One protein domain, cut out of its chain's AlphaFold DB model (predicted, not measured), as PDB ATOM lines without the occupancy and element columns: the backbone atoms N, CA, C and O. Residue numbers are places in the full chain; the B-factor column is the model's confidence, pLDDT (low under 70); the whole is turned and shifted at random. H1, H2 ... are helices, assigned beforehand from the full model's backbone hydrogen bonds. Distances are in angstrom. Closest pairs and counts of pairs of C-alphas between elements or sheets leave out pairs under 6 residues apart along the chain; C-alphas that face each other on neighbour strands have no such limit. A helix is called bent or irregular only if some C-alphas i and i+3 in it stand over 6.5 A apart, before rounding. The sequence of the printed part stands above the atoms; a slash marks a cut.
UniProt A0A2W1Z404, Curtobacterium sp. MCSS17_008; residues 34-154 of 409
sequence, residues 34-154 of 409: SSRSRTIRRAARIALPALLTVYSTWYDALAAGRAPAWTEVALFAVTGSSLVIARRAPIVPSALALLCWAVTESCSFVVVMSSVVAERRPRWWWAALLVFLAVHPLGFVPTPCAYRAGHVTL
ATOM      1  N   SER A  34      -1.739  20.735  42.409       63.97
ATOM      2  CA  SER A  34      -0.465  20.470  41.737       63.97
ATOM      3  C   SER A  34       0.129  21.800  41.271       63.97
ATOM      4  O   SER A  34      -0.614  22.734  40.940       63.97
ATOM      5  N   SER A  35       1.455  21.946  41.276       66.00
ATOM      6  CA  SER A  35       2.116  23.192  40.846       66.00
ATOM      7  C   SER A  35       1.565  23.684  39.498       66.00
ATOM      8  O   SER A  35       1.254  24.864  39.354       66.00
ATOM      9  N   ARG A  36       1.283  22.748  38.578       66.19
ATOM     10  CA  ARG A  36       0.585  22.983  37.306       66.19
ATOM     11  C   ARG A  36      -0.804  23.603  37.474       66.19
ATOM     12  O   ARG A  36      -1.070  24.621  36.847       66.19
ATOM     13  N   SER A  37      -1.672  23.077  38.339       67.44
ATOM     14  CA  SER A  37      -3.011  23.655  38.566       67.44
ATOM     15  C   SER A  37      -2.962  25.071  39.165       67.44
ATOM     16  O   SER A  37      -3.804  25.911  38.843       67.44
ATOM     17  N   ARG A  38      -1.960  25.378  40.007       69.06
ATOM     18  CA  ARG A  38      -1.753  26.730  40.554       69.06
ATOM     19  C   ARG A  38      -1.297  27.692  39.469       69.06
ATOM     20  O   ARG A  38      -1.808  28.811  39.415       69.06
ATOM     21  N   THR A  39      -0.392  27.252  38.600       72.75
ATOM     22  CA  THR A  39       0.078  28.028  37.449       72.75
ATOM     23  C   THR A  39      -1.044  28.265  36.444       72.75
ATOM     24  O   THR A  39      -1.285  29.413  36.094       72.75
ATOM     25  N   ILE A  40      -1.814  27.234  36.080       73.69
ATOM     26  CA  ILE A  40      -2.976  27.350  35.183       73.69
ATOM     27  C   ILE A  40      -4.017  28.302  35.776       73.69
ATOM     28  O   ILE A  40      -4.504  29.189  35.088       73.69
ATOM     29  N   ARG A  41      -4.316  28.201  37.076       69.19
ATOM     30  CA  ARG A  41      -5.277  29.096  37.741       69.19
ATOM     31  C   ARG A  41      -4.783  30.542  37.807       69.19
ATOM     32  O   ARG A  41      -5.598  31.457  37.746       69.19
ATOM     33  N   ARG A  42      -3.474  30.770  37.963       71.88
ATOM     34  CA  ARG A  42      -2.872  32.115  37.902       71.88
ATOM     35  C   ARG A  42      -2.910  32.667  36.478       71.88
ATOM     36  O   ARG A  42      -3.359  33.791  36.305       71.88
ATOM     37  N   ALA A  43      -2.523  31.865  35.490       74.62
ATOM     38  CA  ALA A  43      -2.566  32.233  34.080       74.62
ATOM     39  C   ALA A  43      -4.000  32.552  33.636       74.62
ATOM     40  O   ALA A  43      -4.242  33.630  33.114       74.62
ATOM     41  N   ALA A  44      -4.975  31.697  33.956       72.75
ATOM     42  CA  ALA A  44      -6.386  31.912  33.635       72.75
ATOM     43  C   ALA A  44      -6.968  33.173  34.297       72.75
ATOM     44  O   ALA A  44      -7.800  33.841  33.699       72.75
ATOM     45  N   ARG A  45      -6.512  33.547  35.503       70.69
ATOM     46  CA  ARG A  45      -6.940  34.790  36.176       70.69
ATOM     47  C   ARG A  45      -6.507  36.065  35.453       70.69
ATOM     48  O   ARG A  45      -7.140  37.088  35.667       70.69
ATOM     49  N   ILE A  46      -5.444  36.012  34.653       71.25
ATOM     50  CA  ILE A  46      -4.899  37.165  33.922       71.25
ATOM     51  C   ILE A  46      -5.319  37.098  32.451       71.25
ATOM     52  O   ILE A  46      -5.829  38.070  31.904       71.25
ATOM     53  N   ALA A  47      -5.157  35.928  31.831       75.50
ATOM     54  CA  ALA A  47      -5.465  35.700  30.428       75.50
ATOM     55  C   ALA A  47      -6.960  35.850  30.135       75.50
ATOM     56  O   ALA A  47      -7.304  36.443  29.123       75.50
ATOM     57  N   LEU A  48      -7.852  35.365  31.012       71.25
ATOM     58  CA  LEU A  48      -9.292  35.433  30.752       71.25
ATOM     59  C   LEU A  48      -9.805  36.884  30.732       71.25
ATOM     60  O   LEU A  48     -10.403  37.253  29.726       71.25
ATOM     61  N   PRO A  49      -9.545  37.742  31.742       70.00
ATOM     62  CA  PRO A  49      -9.941  39.147  31.658       70.00
ATOM     63  C   PRO A  49      -9.262  39.893  30.508       70.00
ATOM     64  O   PRO A  49      -9.919  40.690  29.849       70.00
ATOM     65  N   ALA A  50      -7.978  39.626  30.233       72.19
ATOM     66  CA  ALA A  50      -7.266  40.260  29.124       72.19
ATOM     67  C   ALA A  50      -7.885  39.892  27.763       72.19
ATOM     68  O   ALA A  50      -8.144  40.778  26.955       72.19
ATOM     69  N   LEU A  51      -8.203  38.614  27.537       76.12
ATOM     70  CA  LEU A  51      -8.884  38.148  26.326       76.12
ATOM     71  C   LEU A  51     -10.294  38.727  26.207       76.12
ATOM     72  O   LEU A  51     -10.683  39.145  25.122       76.12
ATOM     73  N   LEU A  52     -11.046  38.790  27.309       68.81
ATOM     74  CA  LEU A  52     -12.394  39.364  27.310       68.81
ATOM     75  C   LEU A  52     -12.365  40.876  27.035       68.81
ATOM     76  O   LEU A  52     -13.246  41.390  26.354       68.81
ATOM     77  N   THR A  53     -11.328  41.568  27.520       70.25
ATOM     78  CA  THR A  53     -11.074  42.989  27.237       70.25
ATOM     79  C   THR A  53     -10.791  43.180  25.745       70.25
ATOM     80  O   THR A  53     -11.474  43.968  25.105       70.25
ATOM     81  N   VAL A  54      -9.869  42.397  25.165       72.31
ATOM     82  CA  VAL A  54      -9.548  42.437  23.724       72.31
ATOM     83  C   VAL A  54     -10.768  42.103  22.857       72.31
ATOM     84  O   VAL A  54     -11.010  42.772  21.855       72.31
ATOM     85  N   TYR A  55     -11.556  41.096  23.246       74.38
ATOM     86  CA  TYR A  55     -12.792  40.726  22.554       74.38
ATOM     87  C   TYR A  55     -13.821  41.861  22.578       74.38
ATOM     88  O   TYR A  55     -14.360  42.206  21.531       74.38
ATOM     89  N   SER A  56     -14.056  42.467  23.748       68.06
ATOM     90  CA  SER A  56     -14.978  43.600  23.898       68.06
ATOM     91  C   SER A  56     -14.575  44.771  23.001       68.06
ATOM     92  O   SER A  56     -15.427  45.343  22.337       68.06
ATOM     93  N   THR A  57     -13.282  45.086  22.910       66.62
ATOM     94  CA  THR A  57     -12.778  46.143  22.022       66.62
ATOM     95  C   THR A  57     -13.003  45.829  20.553       66.62
ATOM     96  O   THR A  57     -13.430  46.687  19.784       66.62
ATOM     97  N   TRP A  58     -12.663  44.606  20.144       71.50
ATOM     98  CA  TRP A  58     -12.835  44.187  18.760       71.50
ATOM     99  C   TRP A  58     -14.306  44.276  18.361       71.50
ATOM    100  O   TRP A  58     -14.629  44.744  17.273       71.50
ATOM    101  N   TYR A  59     -15.189  43.872  19.272       69.81
ATOM    102  CA  TYR A  59     -16.629  43.985  19.120       69.81
ATOM    103  C   TYR A  59     -17.085  45.445  18.975       69.81
ATOM    104  O   TYR A  59     -17.796  45.752  18.020       69.81
ATOM    105  N   ASP A  60     -16.625  46.343  19.853       67.19
ATOM    106  CA  ASP A  60     -16.972  47.772  19.821       67.19
ATOM    107  C   ASP A  60     -16.519  48.437  18.506       67.19
ATOM    108  O   ASP A  60     -17.282  49.169  17.871       67.19
ATOM    109  N   ALA A  61     -15.299  48.141  18.043       70.50
ATOM    110  CA  ALA A  61     -14.776  48.663  16.781       70.50
ATOM    111  C   ALA A  61     -15.598  48.172  15.578       70.50
ATOM    112  O   ALA A  61     -16.010  48.975  14.734       70.50
ATOM    113  N   LEU A  62     -15.903  46.869  15.539       70.38
ATOM    114  CA  LEU A  62     -16.714  46.265  14.483       70.38
ATOM    115  C   LEU A  62     -18.134  46.854  14.456       70.38
ATOM    116  O   LEU A  62     -18.652  47.158  13.384       70.38
ATOM    117  N   ALA A  63     -18.742  47.066  15.629       64.81
ATOM    118  CA  ALA A  63     -20.062  47.679  15.771       64.81
ATOM    119  C   ALA A  63     -20.085  49.148  15.307       64.81
ATOM    120  O   ALA A  63     -21.092  49.619  14.778       64.81
ATOM    121  N   ALA A  64     -18.965  49.859  15.452       69.62
ATOM    122  CA  ALA A  64     -18.774  51.207  14.923       69.62
ATOM    123  C   ALA A  64     -18.429  51.237  13.418       69.62
ATOM    124  O   ALA A  64     -18.234  52.317  12.860       69.62
ATOM    125  N   GLY A  65     -18.349  50.080  12.748       75.06
ATOM    126  CA  GLY A  65     -18.027  49.986  11.321       75.06
ATOM    127  C   GLY A  65     -16.574  50.338  10.990       75.06
ATOM    128  O   GLY A  65     -16.278  50.699   9.853       75.06
ATOM    129  N   ARG A  66     -15.664  50.252  11.970       79.44
ATOM    130  CA  ARG A  66     -14.237  50.579  11.823       79.44
ATOM    131  C   ARG A  66     -13.347  49.422  12.274       79.44
ATOM    132  O   ARG A  66     -13.737  48.595  13.091       79.44
ATOM    133  N   ALA A  67     -12.116  49.374  11.772       78.06
ATOM    134  CA  ALA A  67     -11.103  48.491  12.347       78.06
ATOM    135  C   ALA A  67     -10.605  49.066  13.693       78.06
ATOM    136  O   ALA A  67     -10.520  50.292  13.831       78.06
ATOM    137  N   PRO A  68     -10.269  48.218  14.683       75.12
ATOM    138  CA  PRO A  68      -9.654  48.685  15.920       75.12
ATOM    139  C   PRO A  68      -8.277  49.283  15.620       75.12
ATOM    140  O   PRO A  68      -7.476  48.696  14.887       75.12
ATOM    141  N   ALA A  69      -7.993  50.455  16.182       82.31
ATOM    142  CA  ALA A  69      -6.689  51.081  16.008       82.31
ATOM    143  C   ALA A  69      -5.625  50.323  16.820       82.31
ATOM    144  O   ALA A  69      -5.887  49.845  17.924       82.31
ATOM    145  N   TRP A  70      -4.384  50.255  16.328       80.94
ATOM    146  CA  TRP A  70      -3.285  49.612  17.068       80.94
ATOM    147  C   TRP A  70      -3.047  50.238  18.452       80.94
ATOM    148  O   TRP A  70      -2.653  49.542  19.388       80.94
ATOM    149  N   THR A  71      -3.329  51.535  18.602       82.38
ATOM    150  CA  THR A  71      -3.260  52.270  19.874       82.38
ATOM    151  C   THR A  71      -4.308  51.802  20.881       82.38
ATOM    152  O   THR A  71      -3.988  51.639  22.056       82.38
ATOM    153  N   GLU A  72      -5.530  51.526  20.425       76.50
ATOM    154  CA  GLU A  72      -6.597  50.947  21.241       76.50
ATOM    155  C   GLU A  72      -6.167  49.564  21.731       76.50
ATOM    156  O   GLU A  72      -6.093  49.331  22.936       76.50
ATOM    157  N   VAL A  73      -5.763  48.677  20.812       79.94
ATOM    158  CA  VAL A  73      -5.289  47.319  21.140       79.94
ATOM    159  C   VAL A  73      -4.152  47.350  22.170       79.94
ATOM    160  O   VAL A  73      -4.172  46.580  23.134       79.94
ATOM    161  N   ALA A  74      -3.187  48.264  22.019       82.81
ATOM    162  CA  ALA A  74      -2.091  48.439  22.970       82.81
ATOM    163  C   ALA A  74      -2.573  48.907  24.356       82.81
ATOM    164  O   ALA A  74      -2.150  48.352  25.373       82.81
ATOM    165  N   LEU A  75      -3.488  49.881  24.416       82.56
ATOM    166  CA  LEU A  75      -4.056  50.388  25.668       82.56
ATOM    167  C   LEU A  75      -4.817  49.292  26.433       82.56
ATOM    168  O   LEU A  75      -4.675  49.169  27.654       82.56
ATOM    169  N   PHE A  76      -5.556  48.435  25.724       76.38
ATOM    170  CA  PHE A  76      -6.249  47.292  26.324       76.38
ATOM    171  C   PHE A  76      -5.289  46.197  26.782       76.38
ATOM    172  O   PHE A  76      -5.474  45.644  27.867       76.38
ATOM    173  N   ALA A  77      -4.235  45.911  26.015       80.69
ATOM    174  CA  ALA A  77      -3.206  44.960  26.421       80.69
ATOM    175  C   ALA A  77      -2.505  45.410  27.713       80.69
ATOM    176  O   ALA A  77      -2.316  44.599  28.624       80.69
ATOM    177  N   VAL A  78      -2.183  46.703  27.841       86.12
ATOM    178  CA  VAL A  78      -1.606  47.285  29.066       86.12
ATOM    179  C   VAL A  78      -2.596  47.206  30.230       86.12
ATOM    180  O   VAL A  78      -2.240  46.739  31.315       86.12
ATOM    181  N   THR A  79      -3.853  47.590  30.005       83.81
ATOM    182  CA  THR A  79      -4.897  47.567  31.039       83.81
ATOM    183  C   THR A  79      -5.176  46.139  31.522       83.81
ATOM    184  O   THR A  79      -5.172  45.887  32.726       83.81
ATOM    185  N   GLY A  80      -5.313  45.166  30.620       79.44
ATOM    186  CA  GLY A  80      -5.471  43.752  30.967       79.44
ATOM    187  C   GLY A  80      -4.244  43.179  31.685       79.44
ATOM    188  O   GLY A  80      -4.381  42.497  32.702       79.44
ATOM    189  N   SER A  81      -3.034  43.515  31.227       83.62
ATOM    190  CA  SER A  81      -1.780  43.064  31.856       83.62
ATOM    191  C   SER A  81      -1.591  43.630  33.266       83.62
ATOM    192  O   SER A  81      -1.017  42.969  34.133       83.62
ATOM    193  N   SER A  82      -2.129  44.818  33.549       86.50
ATOM    194  CA  SER A  82      -2.069  45.421  34.884       86.50
ATOM    195  C   SER A  82      -2.819  44.617  35.962       86.50
ATOM    196  O   SER A  82      -2.549  44.768  37.154       86.50
ATOM    197  N   LEU A  83      -3.688  43.670  35.582       82.44
ATOM    198  CA  LEU A  83      -4.336  42.762  36.534       82.44
ATOM    199  C   LEU A  83      -3.350  41.830  37.248       82.44
ATOM    200  O   LEU A  83      -3.639  41.374  38.355       82.44
ATOM    201  N   VAL A  84      -2.150  41.612  36.696       83.50
ATOM    202  CA  VAL A  84      -1.065  40.872  37.372       83.50
ATOM    203  C   VAL A  84      -0.739  41.491  38.738       83.50
ATOM    204  O   VAL A  84      -0.429  40.777  39.695       83.50
ATOM    205  N   ILE A  85      -0.844  42.818  38.849       84.44
ATOM    206  CA  ILE A  85      -0.534  43.573  40.066       84.44
ATOM    207  C   ILE A  85      -1.777  43.984  40.859       84.44
ATOM    208  O   ILE A  85      -1.625  44.617  41.905       84.44
ATOM    209  N   ALA A  86      -2.987  43.568  40.462       81.94
ATOM    210  CA  ALA A  86      -4.231  43.873  41.184       81.94
ATOM    211  C   ALA A  86      -4.175  43.432  42.656       81.94
ATOM    212  O   ALA A  86      -4.707  44.090  43.553       81.94
ATOM    213  N   ARG A  87      -3.421  42.361  42.929       75.94
ATOM    214  CA  ARG A  87      -3.149  41.866  44.280       75.94
ATOM    215  C   ARG A  87      -2.176  42.681  45.093       75.94
ATOM    216  O   ARG A  87      -2.085  42.382  46.271       75.94
ATOM    217  N   ARG A  88      -1.382  43.579  44.525       84.31
ATOM    218  CA  ARG A  88      -0.393  44.386  45.264       84.31
ATOM    219  C   ARG A  88      -0.800  45.852  45.258       84.31
ATOM    220  O   ARG A  88      -0.853  46.459  46.319       84.31
ATOM    221  N   ALA A  89      -1.181  46.362  44.092       84.38
ATOM    222  CA  ALA A  89      -1.577  47.739  43.861       84.38
ATOM    223  C   ALA A  89      -2.892  47.778  43.053       84.38
ATOM    224  O   ALA A  89      -2.850  48.001  41.847       84.38
ATOM    225  N   PRO A  90      -4.071  47.575  43.683       80.25
ATOM    226  CA  PRO A  90      -5.364  47.557  42.982       80.25
ATOM    227  C   PRO A  90      -5.737  48.906  42.346       80.25
ATOM    228  O   PRO A  90      -6.582  48.956  41.458       80.25
ATOM    229  N   ILE A  91      -5.096  49.994  42.778       83.56
ATOM    230  CA  ILE A  91      -5.289  51.336  42.219       83.56
ATOM    231  C   ILE A  91      -4.798  51.396  40.766       83.56
ATOM    232  O   ILE A  91      -5.450  52.027  39.945       83.56
ATOM    233  N   VAL A  92      -3.715  50.692  40.420       87.12
ATOM    234  CA  VAL A  92      -3.117  50.743  39.073       87.12
ATOM    235  C   VAL A  92      -4.055  50.207  37.982       87.12
ATOM    236  O   VAL A  92      -4.359  50.970  37.068       87.12
ATOM    237  N   PRO A  93      -4.587  48.966  38.060       84.56
ATOM    238  CA  PRO A  93      -5.566  48.491  37.083       84.56
ATOM    239  C   PRO A  93      -6.853  49.317  37.089       84.56
ATOM    240  O   PRO A  93      -7.509  49.407  36.062       84.56
ATOM    241  N   SER A  94      -7.203  49.952  38.213       81.88
ATOM    242  CA  SER A  94      -8.378  50.833  38.307       81.88
ATOM    243  C   SER A  94      -8.203  52.144  37.564       81.88
ATOM    244  O   SER A  94      -9.061  52.513  36.770       81.88
ATOM    245  N   ALA A  95      -7.069  52.810  37.760       84.69
ATOM    246  CA  ALA A  95      -6.734  54.024  37.037       84.69
ATOM    247  C   ALA A  95      -6.577  53.753  35.534       84.69
ATOM    248  O   ALA A  95      -7.105  54.507  34.724       84.69
ATOM    249  N   LEU A  96      -5.918  52.649  35.160       86.19
ATOM    250  CA  LEU A  96      -5.761  52.261  33.757       86.19
ATOM    251  C   LEU A  96      -7.099  51.923  33.100       86.19
ATOM    252  O   LEU A  96      -7.330  52.343  31.976       86.19
ATOM    253  N   ALA A  97      -7.998  51.227  33.798       80.88
ATOM    254  CA  ALA A  97      -9.327  50.921  33.279       80.88
ATOM    255  C   ALA A  97     -10.163  52.193  33.064       80.88
ATOM    256  O   ALA A  97     -10.799  52.328  32.022       80.88
ATOM    257  N   LEU A  98     -10.113  53.146  34.002       78.69
ATOM    258  CA  LEU A  98     -10.783  54.445  33.868       78.69
ATOM    259  C   LEU A  98     -10.199  55.289  32.728       78.69
ATOM    260  O   LEU A  98     -10.952  55.877  31.962       78.69
ATOM    261  N   LEU A  99      -8.871  55.322  32.585       82.88
ATOM    262  CA  LEU A  99      -8.201  56.002  31.474       82.88
ATOM    263  C   LEU A  99      -8.568  55.363  30.133       82.88
ATOM    264  O   LEU A  99      -8.862  56.054  29.164       82.88
ATOM    265  N   CYS A 100      -8.561  54.034  30.085       79.25
ATOM    266  CA  CYS A 100      -8.910  53.267  28.904       79.25
ATOM    267  C   CYS A 100     -10.342  53.559  28.458       79.25
ATOM    268  O   CYS A 100     -10.577  53.842  27.285       79.25
ATOM    269  N   TRP A 101     -11.269  53.601  29.408       76.81
ATOM    270  CA  TRP A 101     -12.633  54.035  29.169       76.81
ATOM    271  C   TRP A 101     -12.719  55.488  28.679       76.81
ATOM    272  O   TRP A 101     -13.373  55.739  27.678       76.81
ATOM    273  N   ALA A 102     -12.009  56.429  29.304       75.94
ATOM    274  CA  ALA A 102     -12.043  57.839  28.906       75.94
ATOM    275  C   ALA A 102     -11.525  58.087  27.475       75.94
ATOM    276  O   ALA A 102     -11.951  59.035  26.824       75.94
ATOM    277  N   VAL A 103     -10.599  57.253  26.992       77.06
ATOM    278  CA  VAL A 103     -10.004  57.376  25.649       77.06
ATOM    279  C   VAL A 103     -10.816  56.646  24.581       77.06
ATOM    280  O   VAL A 103     -10.857  57.088  23.438       77.06
ATOM    281  N   THR A 104     -11.404  55.500  24.923       72.06
ATOM    282  CA  THR A 104     -11.998  54.577  23.936       72.06
ATOM    283  C   THR A 104     -13.513  54.486  24.018       72.06
ATOM    284  O   THR A 104     -14.124  53.866  23.152       72.06
ATOM    285  N   GLU A 105     -14.102  55.022  25.087       69.25
ATOM    286  CA  GLU A 105     -15.510  54.863  25.465       69.25
ATOM    287  C   GLU A 105     -15.944  53.389  25.623       69.25
ATOM    288  O   GLU A 105     -17.126  53.090  25.779       69.25
ATOM    289  N   SER A 106     -14.990  52.446  25.642       70.81
ATOM    290  CA  SER A 106     -15.265  51.010  25.700       70.81
ATOM    291  C   SER A 106     -15.692  50.564  27.095       70.81
ATOM    292  O   SER A 106     -15.047  50.863  28.103       70.81
ATOM    293  N   CYS A 107     -16.727  49.729  27.142       69.62
ATOM    294  CA  CYS A 107     -17.272  49.125  28.356       69.62
ATOM    295  C   CYS A 107     -16.346  48.038  28.982       69.62
ATOM    296  O   CYS A 107     -16.620  47.498  30.059       69.62
ATOM    297  N   SER A 108     -15.207  47.735  28.355       67.69
ATOM    298  CA  SER A 108     -14.228  46.730  28.803       67.69
ATOM    299  C   SER A 108     -13.561  47.034  30.158       67.69
ATOM    300  O   SER A 108     -13.111  46.112  30.850       67.69
ATOM    301  N   PHE A 109     -13.581  48.291  30.620       72.06
ATOM    302  CA  PHE A 109     -13.101  48.678  31.954       72.06
ATOM    303  C   PHE A 109     -13.818  47.923  33.089       72.06
ATOM    304  O   PHE A 109     -13.221  47.646  34.133       72.06
ATOM    305  N   VAL A 110     -15.079  47.521  32.884       70.56
ATOM    306  CA  VAL A 110     -15.855  46.786  33.892       70.56
ATOM    307  C   VAL A 110     -15.272  45.403  34.142       70.56
ATOM    308  O   VAL A 110     -15.217  44.943  35.285       70.56
ATOM    309  N   VAL A 111     -14.810  44.719  33.100       71.88
ATOM    310  CA  VAL A 111     -14.198  43.389  33.227       71.88
ATOM    311  C   VAL A 111     -12.964  43.467  34.128       71.88
ATOM    312  O   VAL A 111     -12.750  42.626  35.007       71.88
ATOM    313  N   VAL A 112     -12.175  44.527  33.961       74.44
ATOM    314  CA  VAL A 112     -10.985  44.789  34.769       74.44
ATOM    315  C   VAL A 112     -11.396  45.130  36.205       74.44
ATOM    316  O   VAL A 112     -10.832  44.593  37.158       74.44
ATOM    317  N   MET A 113     -12.437  45.941  36.389       72.31
ATOM    318  CA  MET A 113     -12.929  46.347  37.712       72.31
ATOM    319  C   MET A 113     -13.585  45.224  38.510       72.31
ATOM    320  O   MET A 113     -13.241  45.027  39.676       72.31
ATOM    321  N   SER A 114     -14.439  44.418  37.890       71.44
ATOM    322  CA  SER A 114     -15.004  43.210  38.502       71.44
ATOM    323  C   SER A 114     -13.914  42.216  38.919       71.44
ATOM    324  O   SER A 114     -13.994  41.623  39.999       71.44
ATOM    325  N   SER A 115     -12.839  42.104  38.131       75.19
ATOM    326  CA  SER A 115     -11.665  41.295  38.475       75.19
ATOM    327  C   SER A 115     -10.929  41.837  39.710       75.19
ATOM    328  O   SER A 115     -10.614  41.070  40.621       75.19
ATOM    329  N   VAL A 116     -10.717  43.155  39.805       76.38
ATOM    330  CA  VAL A 116     -10.104  43.804  40.984       76.38
ATOM    331  C   VAL A 116     -10.964  43.622  42.245       76.38
ATOM    332  O   VAL A 116     -10.438  43.310  43.321       76.38
ATOM    333  N   VAL A 117     -12.288  43.749  42.126       76.50
ATOM    334  CA  VAL A 117     -13.243  43.521  43.226       76.50
ATOM    335  C   VAL A 117     -13.188  42.084  43.722       76.50
ATOM    336  O   VAL A 117     -13.121  41.865  44.935       76.50
ATOM    337  N   ALA A 118     -13.155  41.118  42.801       72.56
ATOM    338  CA  ALA A 118     -13.060  39.700  43.125       72.56
ATOM    339  C   ALA A 118     -11.777  39.348  43.895       72.56
ATOM    340  O   ALA A 118     -11.762  38.381  44.660       72.56
ATOM    341  N   GLU A 119     -10.700  40.120  43.715       75.31
ATOM    342  CA  GLU A 119      -9.425  39.884  44.391       75.31
ATOM    343  C   GLU A 119      -9.278  40.609  45.735       75.31
ATOM    344  O   GLU A 119      -8.834  39.997  46.710       75.31
ATOM    345  N   ARG A 120      -9.614  41.905  45.814       72.69
ATOM    346  CA  ARG A 120      -9.237  42.762  46.958       72.69
ATOM    347  C   ARG A 120     -10.413  43.369  47.728       72.69
ATOM    348  O   ARG A 120     -10.210  43.712  48.890       72.69
ATOM    349  N   ARG A 121     -11.618  43.466  47.144       67.25
ATOM    350  CA  ARG A 121     -12.792  44.144  47.749       67.25
ATOM    351  C   ARG A 121     -12.460  45.528  48.363       67.25
ATOM    352  O   ARG A 121     -12.746  45.742  49.545       67.25
ATOM    353  N   PRO A 122     -11.829  46.475  47.644       70.25
ATOM    354  CA  PRO A 122     -11.569  47.785  48.232       70.25
ATOM    355  C   PRO A 122     -12.895  48.487  48.565       70.25
ATOM    356  O   PRO A 122     -13.751  48.611  47.699       70.25
ATOM    357  N   ARG A 123     -13.083  48.964  49.804       73.44
ATOM    358  CA  ARG A 123     -14.335  49.645  50.211       73.44
ATOM    359  C   ARG A 123     -14.615  50.897  49.368       73.44
ATOM    360  O   ARG A 123     -15.759  51.152  49.015       73.44
ATOM    361  N   TRP A 124     -13.556  51.613  48.984       72.75
ATOM    362  CA  TRP A 124     -13.616  52.776  48.096       72.75
ATOM    363  C   TRP A 124     -14.107  52.435  46.683       72.75
ATOM    364  O   TRP A 124     -14.601  53.311  45.985       72.75
ATOM    365  N   TRP A 125     -14.015  51.170  46.263       70.06
ATOM    366  CA  TRP A 125     -14.475  50.747  44.945       70.06
ATOM    367  C   TRP A 125     -15.998  50.822  44.828       70.06
ATOM    368  O   TRP A 125     -16.509  51.268  43.809       70.06
ATOM    369  N   TRP A 126     -16.731  50.470  45.890       72.38
ATOM    370  CA  TRP A 126     -18.185  50.646  45.919       72.38
ATOM    371  C   TRP A 126     -18.572  52.119  45.824       72.38
ATOM    372  O   TRP A 126     -19.522  52.448  45.125       72.38
ATOM    373  N   ALA A 127     -17.804  53.009  46.459       78.19
ATOM    374  CA  ALA A 127     -17.998  54.447  46.315       78.19
ATOM    375  C   ALA A 127     -17.710  54.915  44.879       78.19
ATOM    376  O   ALA A 127     -18.514  55.646  44.317       78.19
ATOM    377  N   ALA A 128     -16.627  54.446  44.250       72.81
ATOM    378  CA  ALA A 128     -16.314  54.762  42.855       72.81
ATOM    379  C   ALA A 128     -17.388  54.245  41.878       72.81
ATOM    380  O   ALA A 128     -17.778  54.965  40.965       72.81
ATOM    381  N   LEU A 129     -17.912  53.035  42.105       72.00
ATOM    382  CA  LEU A 129     -19.028  52.472  41.343       72.00
ATOM    383  C   LEU A 129     -20.302  53.314  41.514       72.00
ATOM    384  O   LEU A 129     -20.968  53.611  40.528       72.00
ATOM    385  N   LEU A 130     -20.637  53.703  42.748       76.50
ATOM    386  CA  LEU A 130     -21.802  54.543  43.039       76.50
ATOM    387  C   LEU A 130     -21.679  55.925  42.397       76.50
ATOM    388  O   LEU A 130     -22.638  56.397  41.796       76.50
ATOM    389  N   VAL A 131     -20.501  56.550  42.475       76.06
ATOM    390  CA  VAL A 131     -20.215  57.828  41.808       76.06
ATOM    391  C   VAL A 131     -20.357  57.679  40.295       76.06
ATOM    392  O   VAL A 131     -21.017  58.503  39.674       76.06
ATOM    393  N   PHE A 132     -19.820  56.609  39.704       70.75
ATOM    394  CA  PHE A 132     -19.986  56.329  38.277       70.75
ATOM    395  C   PHE A 132     -21.468  56.192  37.891       70.75
ATOM    396  O   PHE A 132     -21.926  56.883  36.986       70.75
ATOM    397  N   LEU A 133     -22.235  55.368  38.614       70.75
ATOM    398  CA  LEU A 133     -23.680  55.190  38.400       70.75
ATOM    399  C   LEU A 133     -24.472  56.497  38.560       70.75
ATOM    400  O   LEU A 133     -25.467  56.676  37.865       70.75
ATOM    401  N   ALA A 134     -24.048  57.394  39.453       73.94
ATOM    402  CA  ALA A 134     -24.710  58.673  39.705       73.94
ATOM    403  C   ALA A 134     -24.373  59.750  38.658       73.94
ATOM    404  O   ALA A 134     -25.243  60.534  38.287       73.94
ATOM    405  N   VAL A 135     -23.126  59.794  38.175       69.25
ATOM    406  CA  VAL A 135     -22.658  60.791  37.193       69.25
ATOM    407  C   VAL A 135     -23.072  60.420  35.767       69.25
ATOM    408  O   VAL A 135     -23.344  61.297  34.953       69.25
ATOM    409  N   HIS A 136     -23.172  59.127  35.470       64.00
ATOM    410  CA  HIS A 136     -23.534  58.609  34.155       64.00
ATOM    411  C   HIS A 136     -24.856  59.164  33.565       64.00
ATOM    412  O   HIS A 136     -24.830  59.652  32.438       64.00
ATOM    413  N   PRO A 137     -26.012  59.149  34.265       62.56
ATOM    414  CA  PRO A 137     -27.279  59.652  33.714       62.56
ATOM    415  C   PRO A 137     -27.315  61.174  33.501       62.56
ATOM    416  O   PRO A 137     -28.240  61.673  32.872       62.56
ATOM    417  N   LEU A 138     -26.334  61.921  34.020       67.81
ATOM    418  CA  LEU A 138     -26.246  63.374  33.861       67.81
ATOM    419  C   LEU A 138     -25.614  63.795  32.519       67.81
ATOM    420  O   LEU A 138     -25.463  64.988  32.275       67.81
ATOM    421  N   GLY A 139     -25.202  62.847  31.669       59.00
ATOM    422  CA  GLY A 139     -24.631  63.142  30.347       59.00
ATOM    423  C   GLY A 139     -23.222  63.749  30.377       59.00
ATOM    424  O   GLY A 139     -22.681  64.093  29.331       59.00
ATOM    425  N   PHE A 140     -22.587  63.843  31.554       57.97
ATOM    426  CA  PHE A 140     -21.153  64.170  31.696       57.97
ATOM    427  C   PHE A 140     -20.231  63.076  31.154       57.97
ATOM    428  O   PHE A 140     -19.018  63.244  31.054       57.97
ATOM    429  N   VAL A 141     -20.829  61.935  30.856       55.59
ATOM    430  CA  VAL A 141     -20.220  60.731  30.351       55.59
ATOM    431  C   VAL A 141     -20.813  60.498  28.961       55.59
ATOM    432  O   VAL A 141     -22.041  60.546  28.856       55.59
ATOM    433  N   PRO A 142     -20.000  60.262  27.912       55.03
ATOM    434  CA  PRO A 142     -20.521  59.884  26.603       55.03
ATOM    435  C   PRO A 142     -21.520  58.741  26.771       55.03
ATOM    436  O   PRO A 142     -21.230  57.796  27.511       55.03
ATOM    437  N   THR A 143     -22.694  58.859  26.139       54.19
ATOM    438  CA  THR A 143     -23.749  57.829  26.110       54.19
ATOM    439  C   THR A 143     -23.093  56.455  26.086       54.19
ATOM    440  O   THR A 143     -22.303  56.210  25.168       54.19
ATOM    441  N   PRO A 144     -23.354  55.581  27.078       48.34
ATOM    442  CA  PRO A 144     -22.680  54.301  27.131       48.34
ATOM    443  C   PRO A 144     -22.972  53.629  25.813       48.34
ATOM    444  O   PRO A 144     -24.138  53.628  25.407       48.34
ATOM    445  N   CYS A 145     -21.907  53.128  25.180       49.78
ATOM    446  CA  CYS A 145     -21.918  52.016  24.246       49.78
ATOM    447  C   CYS A 145     -23.345  51.818  23.739       49.78
ATOM    448  O   CYS A 145     -24.073  51.021  24.345       49.78
ATOM    449  N   ALA A 146     -23.814  52.630  22.772       45.47
ATOM    450  CA  ALA A 146     -25.113  52.362  22.175       45.47
ATOM    451  C   ALA A 146     -25.071  50.864  21.917       45.47
ATOM    452  O   ALA A 146     -24.121  50.400  21.279       45.47
ATOM    453  N   TYR A 147     -25.986  50.109  22.523       48.88
ATOM    454  CA  TYR A 147     -26.076  48.663  22.373       48.88
ATOM    455  C   TYR A 147     -26.572  48.420  20.935       48.88
ATOM    456  O   TYR A 147     -27.611  47.834  20.684       48.88
ATOM    457  N   ARG A 148     -25.826  48.942  19.954       45.31
ATOM    458  CA  ARG A 148     -25.868  48.734  18.514       45.31
ATOM    459  C   ARG A 148     -25.231  47.378  18.207       45.31
ATOM    460  O   ARG A 148     -24.665  47.165  17.144       45.31
ATOM    461  N   ALA A 149     -25.396  46.426  19.120       43.31
ATOM    462  CA  ALA A 149     -25.599  45.044  18.756       43.31
ATOM    463  C   ALA A 149     -26.922  45.017  17.977       43.31
ATOM    464  O   ALA A 149     -27.996  45.016  18.579       43.31
ATOM    465  N   GLY A 150     -26.844  45.169  16.653       44.81
ATOM    466  CA  GLY A 150     -27.988  45.429  15.780       44.81
ATOM    467  C   GLY A 150     -29.249  44.650  16.163       44.81
ATOM    468  O   GLY A 150     -29.270  43.441  15.999       44.81
ATOM    469  N   HIS A 151     -30.279  45.377  16.629       43.28
ATOM    470  CA  HIS A 151     -31.686  44.982  16.865       43.28
ATOM    471  C   HIS A 151     -32.221  44.969  18.316       43.28
ATOM    472  O   HIS A 151     -33.429  44.800  18.469       43.28
ATOM    473  N   VAL A 152     -31.434  45.238  19.373       47.44
ATOM    474  CA  VAL A 152     -31.989  45.376  20.747       47.44
ATOM    475  C   VAL A 152     -31.544  46.675  21.417       47.44
ATOM    476  O   VAL A 152     -30.466  46.765  21.997       47.44
ATOM    477  N   THR A 153     -32.409  47.688  21.383       53.41
ATOM    478  CA  THR A 153     -32.261  48.906  22.189       53.41
ATOM    479  C   THR A 153     -32.683  48.611  23.626       53.41
ATOM    480  O   THR A 153     -33.874  48.571  23.940       53.41
ATOM    481  N   LEU A 154     -31.719  48.386  24.514       54.19
ATOM    482  CA  LEU A 154     -31.978  48.481  25.949       54.19
ATOM    483  C   LEU A 154     -32.208  49.960  26.312       54.19
ATOM    484  O   LEU A 154     -31.515  50.818  25.762       54.19
TER     485      LEU A 154
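Overview. This is residues 34 to 154 of the 409 residues of a protein of Curtobacterium sp. MCSS17_008 (UniProt A0A2W1Z404). The long helix H1 forms one side of an up-and-down bundle with H2, H3 and H4, each running against the one before; its residues 35 to 41 stick out. H5 folds back near H4, and residues 139 to 154 have no named element. The printed part has 121 residues, with five named helices in the order H1 to H5, which hold 87 of them, and no named strand; its class is all helix, and it is compact, with a radius of gyration of the C-alphas of 15.3 A and spans of 47 by 33 by 26 A.

Along the chain. H1, residues 35 to 63, runs 41.5 A from (2.116, 23.192, 40.846), with a kink of 26 degrees near residue 46. H2 is residues 70 to 85, H3 91 to 104, H4 109 to 120. H5, residues 123 to 138, 24.4 A, ends at C-alpha (-26.246, 63.374, 33.861); it is only just irregular, C-alphas 134 and 137 being 6.6 A apart.

Arrangement. H1 touches H2 with residues 46 to 57 alone; the closest C-alphas, of Ala 50 and Gly 80, are 4.3 A apart, at a shallow tilt of 29 degrees, opposite ways. H3 and H4 form a hairpin, closest C-alphas Ala 97 and Phe 109, 4.6 A. H5 is close to H4 but not clearly touching. Every O i to N i+4 pair is within hydrogen-bond range in H3 and H4; in H1 24 of 25, in H2 and H5 9 of 12.

Size, cuts and confidence. The printed part has no cut and no long link; mean pLDDT is 71.6, under 70 at residues 135 to 154 among others.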